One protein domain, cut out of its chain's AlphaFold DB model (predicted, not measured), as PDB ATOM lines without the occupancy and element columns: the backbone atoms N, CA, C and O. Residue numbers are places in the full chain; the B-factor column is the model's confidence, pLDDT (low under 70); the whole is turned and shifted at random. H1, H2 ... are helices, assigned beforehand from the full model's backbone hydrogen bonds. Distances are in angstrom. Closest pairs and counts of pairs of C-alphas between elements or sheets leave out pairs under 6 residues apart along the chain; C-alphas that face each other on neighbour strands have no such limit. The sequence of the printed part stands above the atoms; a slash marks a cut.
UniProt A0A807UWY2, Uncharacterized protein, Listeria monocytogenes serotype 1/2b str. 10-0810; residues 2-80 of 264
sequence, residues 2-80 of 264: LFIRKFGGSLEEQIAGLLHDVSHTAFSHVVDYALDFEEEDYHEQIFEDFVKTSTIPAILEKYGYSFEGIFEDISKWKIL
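Overview. This is residues 2 to 80 of the 264 residues of an uncharacterized protein of Listeria monocytogenes serotype 1/2b str. 10-0810 (UniProt A0A807UWY2). Seven short helices are strung along a path that starts in a thick end, runs out through residues 20 to 29 to H3 at the far end, and folds back through H4 and H5. In the thick end H2 sits in the middle between H1 and H7, with H6 next to H7, and residues 72 to 80 run back past H2 toward the side where H1 lies. Contacts between the helices are few, and H3 and H4 make a thin far end where they come close to each other. The printed part has 79 residues, with helices H1 to H7 in order along the chain and no named strand, and its class is all helix. It is only just compact, close to loose, with a radius of gyration of the C-alphas of 13.8 A, and it spans 38 by 27 by 20 A.

Arrangement. Begin at residues 2 to 6, which are H1, and go on through a tight link of 4 residues to H2, residues 11 to 19. These two touch, and their closest C-alphas, those of Ile 4 and Gln 14, are 5.8 A apart. Look next at residues 30 to 34, H3, which is apart from H2. H4, residues 42 to 45, is close to H3 but not clearly touching; their closest C-alphas, those of Asp 32 and Tyr 42, are 6.1 A apart. After 1 residue comes H5, residues 47 to 53, and H4 and H5 meet only through their link. H6, residues 56 to 62, follows after 2 residues. It is close to H5 but not clearly touching, with the closest C-alphas, those of Val 51 and Pro 57, 7.0 A apart. The lines of H5 and H6 stand at a steep tilt of 63 degrees, the same way. H7, residues 67 to 71, is close to H6 but not clearly touching: the closest C-alphas, those of Pro 57 and Phe 67, are 6.1 A apart. H5 and H7 are near each other, with 5 pairs of C-alphas within 10 A. H7 touches H2, and their closest C-alphas, those of Ala 16 and Ile 70, are 6.3 A apart. Among the pairs that are apart are H1 and H7, H2 and H6, and H3 and H5. In the backbones of H1, H2, H3, H5, H6 and H7 every O i to N i+4 pair is within hydrogen-bond range, while H4 is too short for such a pair and has its 1 O i to N i+3 pair within range.

Along the chain. Find C-alpha 2 at (15.621, -24.981, 68.787); from there H1 runs 6.2 A to C-alpha 6. H2, the longest helix with 9 residues, runs 12.3 A from C-alpha 11 to C-alpha 19. H3 measures 6.3 A and ends at C-alpha 34, at (47.762, -26.398, 76.071). H4 measures 5.1 A, H5 10.0 A and H6 9.9 A. H7 runs 6.1 A from C-alpha 67 to C-alpha 71, which you find at (22.405, -34.040, 83.610).

Size, cuts and confidence. The two C-alphas farthest apart are those of Gly 8 and Ala 34, at 39.3 A, while the first and last printed C-alphas, those of Leu 2 and Leu 80, are 11.2 A apart. The printed part has no cut. No link is long; those from H2 to H3, with 10 residues, and from H3 to H4, with 7, are short, and the other four are tight. The mean pLDDT of the printed part of this predicted model is 94.1, and no printed residue is under 70.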
ATOM      1  N   LEU A   2      16.771 -25.019  69.716       91.62
ATOM      2  CA  LEU A   2      15.621 -24.981  68.787       91.62
ATOM      3  C   LEU A   2      15.498 -26.244  67.924       91.62
ATOM      4  O   LEU A   2      14.380 -26.666  67.631       91.62
ATOM      5  N   PHE A   3      16.625 -26.862  67.574       95.19
ATOM      6  CA  PHE A   3      16.669 -28.119  66.832       95.19
ATOM      7  C   PHE A   3      15.917 -29.243  67.567       95.19
ATOM      8  O   PHE A   3      14.956 -29.788  67.031       95.19
ATOM      9  N   ILE A   4      16.234 -29.502  68.842       96.69
ATOM     10  CA  ILE A   4      15.525 -30.505  69.666       96.69
ATOM     11  C   ILE A   4      14.021 -30.213  69.727       96.69
ATOM     12  O   ILE A   4      13.195 -31.113  69.568       96.69
ATOM     13  N   ARG A   5      13.639 -28.936  69.886       96.12
ATOM     14  CA  ARG A   5      12.227 -28.530  69.891       96.12
ATOM     15  C   ARG A   5      11.522 -28.874  68.578       96.12
ATOM     16  O   ARG A   5      10.374 -29.314  68.607       96.12
ATOM     17  N   LYS A   6      12.183 -28.656  67.435       95.00
ATOM     18  CA  LYS A   6      11.644 -28.946  66.097       95.00
ATOM     19  C   LYS A   6      11.305 -30.430  65.932       95.00
ATOM     20  O   LYS A   6      10.306 -30.736  65.288       95.00
ATOM     21  N   PHE A   7      12.087 -31.315  66.547       95.56
ATOM     22  CA  PHE A   7      11.898 -32.768  66.488       95.56
ATOM     23  C   PHE A   7      11.108 -33.347  67.673       95.56
ATOM     24  O   PHE A   7      11.019 -34.560  67.829       95.56
ATOM     25  N   GLY A   8      10.460 -32.486  68.467       95.31
ATOM     26  CA  GLY A   8       9.515 -32.902  69.506       95.31
ATOM     27  C   GLY A   8      10.143 -33.260  70.852       95.31
ATOM     28  O   GLY A   8       9.451 -33.836  71.691       95.31
ATOM     29  N   GLY A   9      11.410 -32.910  71.080       96.12
ATOM     30  CA  GLY A   9      12.072 -33.133  72.363       96.12
ATOM     31  C   GLY A   9      11.449 -32.331  73.503       96.12
ATOM     32  O   GLY A   9      10.887 -31.241  73.305       96.12
ATOM     33  N   SER A  10      11.547 -32.876  74.716       96.31
ATOM     34  CA  SER A  10      10.954 -32.270  75.911       96.31
ATOM     35  C   SER A  10      11.626 -30.938  76.260       96.31
ATOM     36  O   SER A  10      12.654 -30.564  75.692       96.31
ATOM     37  N   LEU A  11      11.039 -30.173  77.184       96.69
ATOM     38  CA  LEU A  11      11.660 -28.919  77.613       96.69
ATOM     39  C   LEU A  11      12.989 -29.182  78.339       96.69
ATOM     40  O   LEU A  11      13.954 -28.462  78.124       96.69
ATOM     41  N   GLU A  12      13.057 -30.241  79.135       97.19
ATOM     42  CA  GLU A  12      14.263 -30.704  79.817       97.19
ATOM     43  C   GLU A  12      15.359 -31.100  78.823       97.19
ATOM     44  O   GLU A  12      16.495 -30.668  78.979       97.19
ATOM     45  N   GLU A  13      15.015 -31.820  77.752       97.25
ATOM     46  CA  GLU A  13      15.963 -32.150  76.681       97.25
ATOM     47  C   GLU A  13      16.450 -30.892  75.950       97.25
ATOM     48  O   GLU A  13      17.627 -30.743  75.626       97.25
ATOM     49  N   GLN A  14      15.557 -29.923  75.730       97.38
ATOM     50  CA  GLN A  14      15.937 -28.632  75.162       97.38
ATOM     51  C   GLN A  14      16.864 -27.841  76.088       97.38
ATOM     52  O   GLN A  14      17.708 -27.108  75.568       97.38
ATOM     53  N   ILE A  15      16.688 -27.940  77.410       97.00
ATOM     54  CA  ILE A  15      17.587 -27.341  78.401       97.00
ATOM     55  C   ILE A  15      18.936 -28.063  78.361       97.00
ATOM     56  O   ILE A  15      19.952 -27.383  78.258       97.00
ATOM     57  N   ALA A  16      18.942 -29.400  78.355       96.62
ATOM     58  CA  ALA A  16      20.153 -30.206  78.236       96.62
ATOM     59  C   ALA A  16      20.971 -29.788  77.008       96.62
ATOM     60  O   ALA A  16      22.112 -29.363  77.144       96.62
ATOM     61  N   GLY A  17      20.343 -29.753  75.829       96.00
ATOM     62  CA  GLY A  17      21.026 -29.340  74.604       96.00
ATOM     63  C   GLY A  17      21.371 -27.853  74.540       96.00
ATOM     64  O   GLY A  17      22.278 -27.472  73.820       96.00
ATOM     65  N   LEU A  18      20.677 -26.973  75.270       96.19
ATOM     66  CA  LEU A  18      21.081 -25.561  75.344       96.19
ATOM     67  C   LEU A  18      22.362 -25.377  76.164       96.19
ATOM     68  O   LEU A  18      23.110 -24.439  75.914       96.19
ATOM     69  N   LEU A  19      22.558 -26.222  77.171       95.75
ATOM     70  CA  LEU A  19      23.621 -26.063  78.149       95.75
ATOM     71  C   LEU A  19      24.799 -27.010  77.919       95.75
ATOM     72  O   LEU A  19      25.799 -26.787  78.578       95.75
ATOM     73  N   HIS A  20      24.699 -28.020  77.041       92.56
ATOM     74  CA  HIS A  20      25.705 -29.086  76.888       92.56
ATOM     75  C   HIS A  20      27.153 -28.571  76.783       92.56
ATOM     76  O   HIS A  20      28.027 -29.084  77.468       92.56
ATOM     77  N   ASP A  21      27.338 -27.460  76.071       93.44
ATOM     78  CA  ASP A  21      28.635 -26.845  75.783       93.44
ATOM     79  C   ASP A  21      28.923 -25.567  76.591       93.44
ATOM     80  O   ASP A  21      29.851 -24.812  76.302       93.44
ATOM     81  N   VAL A  22      28.128 -25.280  77.629       95.19
ATOM     82  CA  VAL A  22      28.216 -24.012  78.380       95.19
ATOM     83  C   VAL A  22      29.551 -23.824  79.111       95.19
ATOM     84  O   VAL A  22      29.888 -22.705  79.492       95.19
ATOM     85  N   SER A  23      30.293 -24.910  79.325       94.75
ATOM     86  CA  SER A  23      31.588 -24.925  80.000       94.75
ATOM     87  C   SER A  23      32.786 -24.859  79.054       94.75
ATOM     88  O   SER A  23      33.915 -24.915  79.545       94.75
ATOM     89  N   HIS A  24      32.585 -24.729  77.736       95.69
ATOM     90  CA  HIS A  24      33.706 -24.492  76.830       95.69
ATOM     91  C   HIS A  24      34.516 -23.268  77.262       95.69
ATOM     92  O   HIS A  24      33.986 -22.235  77.679       95.69
ATOM     93  N   THR A  25      35.831 -23.412  77.167       95.69
ATOM     94  CA  THR A  25      36.791 -22.372  77.520       95.69
ATOM     95  C   THR A  25      37.014 -21.410  76.361       95.69
ATOM     96  O   THR A  25      36.617 -21.682  75.226       95.69
ATOM     97  N   ALA A  26      37.716 -20.307  76.628       96.69
ATOM     98  CA  ALA A  26      38.271 -19.471  75.567       96.69
ATOM     99  C   ALA A  26      39.029 -20.329  74.537       96.69
ATOM    100  O   ALA A  26      39.817 -21.204  74.909       96.69
ATOM    101  N   PHE A  27      38.781 -20.060  73.255       96.06
ATOM    102  CA  PHE A  27      39.288 -20.804  72.100       96.06
ATOM    103  C   PHE A  27      38.891 -22.288  72.064       96.06
ATOM    104  O   PHE A  27      39.560 -23.099  71.418       96.06
ATOM    105  N   SER A  28      37.807 -22.653  72.754       94.00
ATOM    106  CA  SER A  28      37.250 -24.004  72.801       94.00
ATOM    107  C   SER A  28      38.328 -25.053  73.099       94.00
ATOM    108  O   SER A  28      38.869 -25.078  74.200       94.00
ATOM    109  N   HIS A  29      38.675 -25.892  72.120       94.31
ATOM    110  CA  HIS A  29      39.573 -27.030  72.301       94.31
ATOM    111  C   HIS A  29      41.063 -26.685  72.378       94.31
ATOM    112  O   HIS A  29      41.866 -27.564  72.659       94.31
ATOM    113  N   VAL A  30      41.488 -25.436  72.164       95.62
ATOM    114  CA  VAL A  30      42.919 -25.075  72.298       95.62
ATOM    115  C   VAL A  30      43.449 -25.383  73.706       95.62
ATOM    116  O   VAL A  30      44.617 -25.742  73.866       95.62
ATOM    117  N   VAL A  31      42.595 -25.297  74.731       94.25
ATOM    118  CA  VAL A  31      42.961 -25.656  76.108       94.25
ATOM    119  C   VAL A  31      43.386 -27.117  76.241       94.25
ATOM    120  O   VAL A  31      44.322 -27.403  76.986       94.25
ATOM    121  N   ASP A  32      42.745 -28.020  75.494       93.00
ATOM    122  CA  ASP A  32      43.049 -29.448  75.527       93.00
ATOM    123  C   ASP A  32      44.492 -29.679  75.057       93.00
ATOM    124  O   ASP A  32      45.233 -30.454  75.649       93.00
ATOM    125  N   TYR A  33      44.948 -28.897  74.075       91.75
ATOM    126  CA  TYR A  33      46.319 -28.933  73.569       91.75
ATOM    127  C   TYR A  33      47.272 -28.268  74.563       91.75
ATOM    128  O   TYR A  33      48.331 -28.804  74.863       91.75
ATOM    129  N   ALA A  34      46.907 -27.113  75.126       93.88
ATOM    130  CA  ALA A  34      47.762 -26.398  76.071       93.88
ATOM    131  C   ALA A  34      48.044 -27.196  77.359       93.88
ATOM    132  O   ALA A  34      49.111 -27.028  77.953       93.88
ATOM    133  N   LEU A  35      47.099 -28.039  77.788       91.31
ATOM    134  CA  LEU A  35      47.172 -28.834  79.019       91.31
ATOM    135  C   LEU A  35      47.389 -30.340  78.779       91.31
ATOM    136  O   LEU A  35      47.393 -31.102  79.745       91.31
ATOM    137  N   ASP A  36      47.596 -30.750  77.526       88.19
ATOM    138  CA  ASP A  36      47.843 -32.134  77.097       88.19
ATOM    139  C   ASP A  36      46.706 -33.128  77.464       88.19
ATOM    140  O   ASP A  36      46.949 -34.253  77.901       88.19
ATOM    141  N   PHE A  37      45.443 -32.721  77.272       87.00
ATOM    142  CA  PHE A  37      44.258 -33.588  77.355       87.00
ATOM    143  C   PHE A  37      43.972 -34.270  76.008       87.00
ATOM    144  O   PHE A  37      43.374 -33.684  75.109       87.00
ATOM    145  N   GLU A  38      44.371 -35.537  75.878       80.00
ATOM    146  CA  GLU A  38      44.276 -36.294  74.615       80.00
ATOM    147  C   GLU A  38      42.834 -36.562  74.137       80.00
ATOM    148  O   GLU A  38      42.600 -36.678  72.935       80.00
ATOM    149  N   GLU A  39      41.858 -36.637  75.048       83.62
ATOM    150  CA  GLU A  39      40.462 -36.985  74.723       83.62
ATOM    151  C   GLU A  39      39.613 -35.795  74.227       83.62
ATOM    152  O   GLU A  39      38.459 -35.986  73.811       83.62
ATOM    153  N   GLU A  40      40.197 -34.586  74.222       87.06
ATOM    154  CA  GLU A  40      39.539 -33.307  73.900       87.06
ATOM    155  C   GLU A  40      38.291 -33.036  74.782       87.06
ATOM    156  O   GLU A  40      37.279 -32.514  74.309       87.06
ATOM    157  N   ASP A  41      38.342 -33.431  76.063       90.06
ATOM    158  CA  ASP A  41      37.200 -33.492  76.992       90.06
ATOM    159  C   ASP A  41      37.317 -32.554  78.213       90.06
ATOM    160  O   ASP A  41      36.539 -32.667  79.163       90.06
ATOM    161  N   TYR A  42      38.248 -31.588  78.218       92.44
ATOM    162  CA  TYR A  42      38.453 -30.720  79.387       92.44
ATOM    163  C   TYR A  42      37.180 -29.965  79.799       92.44
ATOM    164  O   TYR A  42      36.878 -29.830  80.988       92.44
ATOM    165  N   HIS A  43      36.412 -29.494  78.815       91.75
ATOM    166  CA  HIS A  43      35.141 -28.801  79.026       91.75
ATOM    167  C   HIS A  43      34.101 -29.686  79.738       91.75
ATOM    168  O   HIS A  43      33.367 -29.175  80.589       91.75
ATOM    169  N   GLU A  44      34.081 -30.999  79.481       91.00
ATOM    170  CA  GLU A  44      33.227 -31.963  80.187       91.00
ATOM    171  C   GLU A  44      33.671 -32.114  81.649       91.00
ATOM    172  O   GLU A  44      32.846 -32.081  82.565       91.00
ATOM    173  N   GLN A  45      34.984 -32.189  81.899       92.31
ATOM    174  CA  GLN A  45      35.537 -32.337  83.252       92.31
ATOM    175  C   GLN A  45      35.199 -31.150  84.166       92.31
ATOM    176  O   GLN A  45      34.994 -31.324  85.370       92.31
ATOM    177  N   ILE A  46      35.137 -29.933  83.612       93.50
ATOM    178  CA  ILE A  46      34.797 -28.719  84.372       93.50
ATOM    179  C   ILE A  46      33.302 -28.376  84.342       93.50
ATOM    180  O   ILE A  46      32.895 -27.424  85.012       93.50
ATOM    181  N   PHE A  47      32.486 -29.127  83.597       94.44
ATOM    182  CA  PHE A  47      31.075 -28.822  83.351       94.44
ATOM    183  C   PHE A  47      30.268 -28.652  84.640       94.44
ATOM    184  O   PHE A  47      29.606 -27.633  84.843       94.44
ATOM    185  N   GLU A  48      30.357 -29.629  85.545       93.88
ATOM    186  CA  GLU A  48      29.588 -29.617  86.789       93.88
ATOM    187  C   GLU A  48      29.966 -28.428  87.684       93.88
ATOM    188  O   GLU A  48      29.083 -27.719  88.170       93.88
ATOM    189  N   ASP A  49      31.265 -28.171  87.871       93.88
ATOM    190  CA  ASP A  49      31.738 -27.027  88.658       93.88
ATOM    191  C   ASP A  49      31.317 -25.697  88.018       93.88
ATOM    192  O   ASP A  49      30.831 -24.792  88.703       93.88
ATOM    193  N   PHE A  50      31.434 -25.589  86.692       94.31
ATOM    194  CA  PHE A  50      31.016 -24.405  85.953       94.31
ATOM    195  C   PHE A  50      29.526 -24.120  86.163       94.31
ATOM    196  O   PHE A  50      29.145 -23.014  86.553       94.31
ATOM    197  N   VAL A  51      28.668 -25.126  85.971       94.56
ATOM    198  CA  VAL A  51      27.225 -24.952  86.134       94.56
ATOM    199  C   VAL A  51      26.887 -24.625  87.586       94.56
ATOM    200  O   VAL A  51      26.180 -23.644  87.825       94.56
ATOM    201  N   LYS A  52      27.431 -25.361  88.564       92.94
ATOM    202  CA  LYS A  52      27.138 -25.156  89.995       92.94
ATOM    203  C   LYS A  52      27.587 -23.798  90.531       92.94
ATOM    204  O   LYS A  52      26.954 -23.278  91.447       92.94
ATOM    205  N   THR A  53      28.640 -23.212  89.965       93.44
ATOM    206  CA  THR A  53      29.148 -21.887  90.363       93.44
ATOM    207  C   THR A  53      28.503 -20.722  89.603       93.44
ATOM    208  O   THR A  53      28.737 -19.560  89.937       93.44
ATOM    209  N   SER A  54      27.658 -21.009  88.610       94.88
ATOM    210  CA  SER A  54      26.954 -20.011  87.801       94.88
ATOM    211  C   SER A  54      25.568 -19.640  88.360       94.88
ATOM    212  O   SER A  54      25.112 -20.136  89.389       94.88
ATOM    213  N   THR A  55      24.836 -18.784  87.641       96.81
ATOM    214  CA  THR A  55      23.420 -18.496  87.929       96.81
ATOM    215  C   THR A  55      22.456 -19.580  87.436       96.81
ATOM    216  O   THR A  55      21.260 -19.495  87.722       96.81
ATOM    217  N   ILE A  56      22.931 -20.568  86.669       97.19
ATOM    218  CA  ILE A  56      22.094 -21.584  86.013       97.19
ATOM    219  C   ILE A  56      21.254 -22.381  87.024       97.19
ATOM    220  O   ILE A  56      20.042 -22.438  86.815       97.19
ATOM    221  N   PRO A  57      21.796 -22.924  88.136       96.75
ATOM    222  CA  PRO A  57      21.003 -23.711  89.082       96.75
ATOM    223  C   PRO A  57      19.821 -22.922  89.653       96.75
ATOM    224  O   PRO A  57      18.689 -23.397  89.624       96.75
ATOM    225  N   ALA A  58      20.048 -21.667  90.060       97.31
ATOM    226  CA  ALA A  58      18.991 -20.799  90.580       97.31
ATOM    227  C   ALA A  58      17.909 -20.486  89.528       97.31
ATOM    228  O   ALA A  58      16.727 -20.351  89.856       97.31
ATOM    229  N   ILE A  59      18.295 -20.368  88.252       97.81
ATOM    230  CA  ILE A  59      17.345 -20.204  87.148       97.81
ATOM    231  C   ILE A  59      16.536 -21.489  86.960       97.81
ATOM    232  O   ILE A  59      15.314 -21.405  86.866       97.81
ATOM    233  N   LEU A  60      17.175 -22.661  86.938       97.69
ATOM    234  CA  LEU A  60      16.484 -23.947  86.805       97.69
ATOM    235  C   LEU A  60      15.472 -24.153  87.937       97.69
ATOM    236  O   LEU A  60      14.295 -24.400  87.663       97.69
ATOM    237  N   GLU A  61      15.887 -23.939  89.188       97.44
ATOM    238  CA  GLU A  61      15.034 -24.087  90.373       97.44
ATOM    239  C   GLU A  61      13.804 -23.180  90.315       97.44
ATOM    240  O   GLU A  61      12.685 -23.615  90.597       97.44
ATOM    241  N   LYS A  62      13.983 -21.925  89.880       98.12
ATOM    242  CA  LYS A  62      12.880 -20.969  89.701       98.12
ATOM    243  C   LYS A  62      11.789 -21.499  88.763       98.12
ATOM    244  O   LYS A  62      10.627 -21.125  88.924       98.12
ATOM    245  N   TYR A  63      12.149 -22.338  87.794       97.62
ATOM    246  CA  TYR A  63      11.222 -22.945  86.838       97.62
ATOM    247  C   TYR A  63      10.870 -24.406  87.165       97.62
ATOM    248  O   TYR A  63      10.181 -25.045  86.376       97.62
ATOM    249  N   GLY A  64      11.266 -24.914  88.337       97.50
ATOM    250  CA  GLY A  64      10.925 -26.264  88.793       97.50
ATOM    251  C   GLY A  64      11.829 -27.372  88.247       97.50
ATOM    252  O   GLY A  64      11.435 -28.536  88.281       97.50
ATOM    253  N   TYR A  65      13.019 -27.024  87.761       97.44
ATOM    254  CA  TYR A  65      14.036 -27.960  87.284       97.44
ATOM    255  C   TYR A  65      15.230 -28.018  88.240       97.44
ATOM    256  O   TYR A  65      15.490 -27.068  88.976       97.44
ATOM    257  N   SER A  66      15.987 -29.112  88.201       95.56
ATOM    258  CA  SER A  66      17.282 -29.228  88.877       95.56
ATOM    259  C   SER A  66      18.370 -29.601  87.880       95.56
ATOM    260  O   SER A  66      18.095 -30.236  86.860       95.56
ATOM    261  N   PHE A  67      19.608 -29.204  88.177       93.19
ATOM    262  CA  PHE A  67      20.772 -29.577  87.378       93.19
ATOM    263  C   PHE A  67      20.927 -31.102  87.322       93.19
ATOM    264  O   PHE A  67      20.963 -31.680  86.239       93.19
ATOM    265  N   GLU A  68      20.906 -31.760  88.482       93.38
ATOM    266  CA  GLU A  68      21.037 -33.213  88.607       93.38
ATOM    267  C   GLU A  68      19.914 -33.928  87.843       93.38
ATOM    268  O   GLU A  68      20.162 -34.849  87.072       93.38
ATOM    269  N   GLY A  69      18.677 -33.429  87.947       94.19
ATOM    270  CA  GLY A  69      17.537 -33.992  87.227       94.19
ATOM    271  C   GLY A  69      17.676 -33.926  85.704       94.19
ATOM    272  O   GLY A  69      17.056 -34.730  85.004       94.19
ATOM    273  N   ILE A  70      18.491 -33.013  85.171       95.12
ATOM    274  CA  ILE A  70      18.732 -32.872  83.733       95.12
ATOM    275  C   ILE A  70      19.981 -33.644  83.292       95.12
ATOM    276  O   ILE A  70      19.908 -34.330  82.274       95.12
ATOM    277  N   PHE A  71      21.077 -33.588  84.054       92.88
ATOM    278  CA  PHE A  71      22.405 -34.040  83.610       92.88
ATOM    279  C   PHE A  71      22.926 -35.333  84.255       92.88
ATOM    280  O   PHE A  71      23.913 -35.863  83.765       92.88
ATOM    281  N   GLU A  72      22.282 -35.884  85.293       90.25
ATOM    282  CA  GLU A  72      22.733 -37.143  85.931       90.25
ATOM    283  C   GLU A  72      22.733 -38.339  84.961       90.25
ATOM    284  O   GLU A  72      23.568 -39.231  85.062       90.25
ATOM    285  N   ASP A  73      21.810 -38.342  83.998       90.62
ATOM    286  CA  ASP A  73      21.740 -39.334  82.926       90.62
ATOM    287  C   ASP A  73      21.463 -38.615  81.606       90.62
ATOM    288  O   ASP A  73      20.315 -38.278  81.305       90.62
ATOM    289  N   ILE A  74      22.519 -38.350  80.834       89.06
ATOM    290  CA  ILE A  74      22.405 -37.729  79.510       89.06
ATOM    291  C   ILE A  74      21.821 -38.701  78.474       89.06
ATOM    292  O   ILE A  74      21.165 -38.273  77.528       89.06
ATOM    293  N   SER A  75      21.976 -40.016  78.674       89.50
ATOM    294  CA  SER A  75      21.582 -41.047  77.701       89.50
ATOM    295  C   SER A  75      20.066 -41.140  77.492       89.50
ATOM    296  O   SER A  75      19.590 -41.673  76.483       89.50
ATOM    297  N   LYS A  76      19.281 -40.580  78.422       93.75
ATOM    298  CA  LYS A  76      17.826 -40.443  78.280       93.75
ATOM    299  C   LYS A  76      17.418 -39.430  77.203       93.75
ATOM    300  O   LYS A  76      16.297 -39.512  76.696       93.75
ATOM    301  N   TRP A  77      18.302 -38.496  76.851       96.00
ATOM    302  CA  TRP A  77      18.087 -37.460  75.841       96.00
ATOM    303  C   TRP A  77      18.446 -37.971  74.450       96.00
ATOM    304  O   TRP A  77      19.496 -37.669  73.898       96.00
ATOM    305  N   LYS A  78      17.558 -38.789  73.890       94.50
ATOM    306  CA  LYS A  78      17.793 -39.526  72.643       94.50
ATOM    307  C   LYS A  78      17.894 -38.661  71.380       94.50
ATOM    308  O   LYS A  78      18.374 -39.156  70.365       94.50
ATOM    309  N   ILE A  79      17.380 -37.427  71.400       95.62
ATOM    310  CA  ILE A  79      17.540 -36.480  70.289       95.62
ATOM    311  C   ILE A  79      18.870 -35.757  70.445       95.62
ATOM    312  O   ILE A  79      19.603 -35.623  69.468       95.62
ATOM    313  N   LEU A  80      19.152 -35.277  71.662       95.00
ATOM    314  CA  LEU A  80      20.400 -34.585  71.968       95.00
ATOM    315  C   LEU A  80      21.600 -35.481  71.678       95.00
ATOM    316  O   LEU A  80      22.468 -35.075  70.913       95.00
TER     317      LEU A  80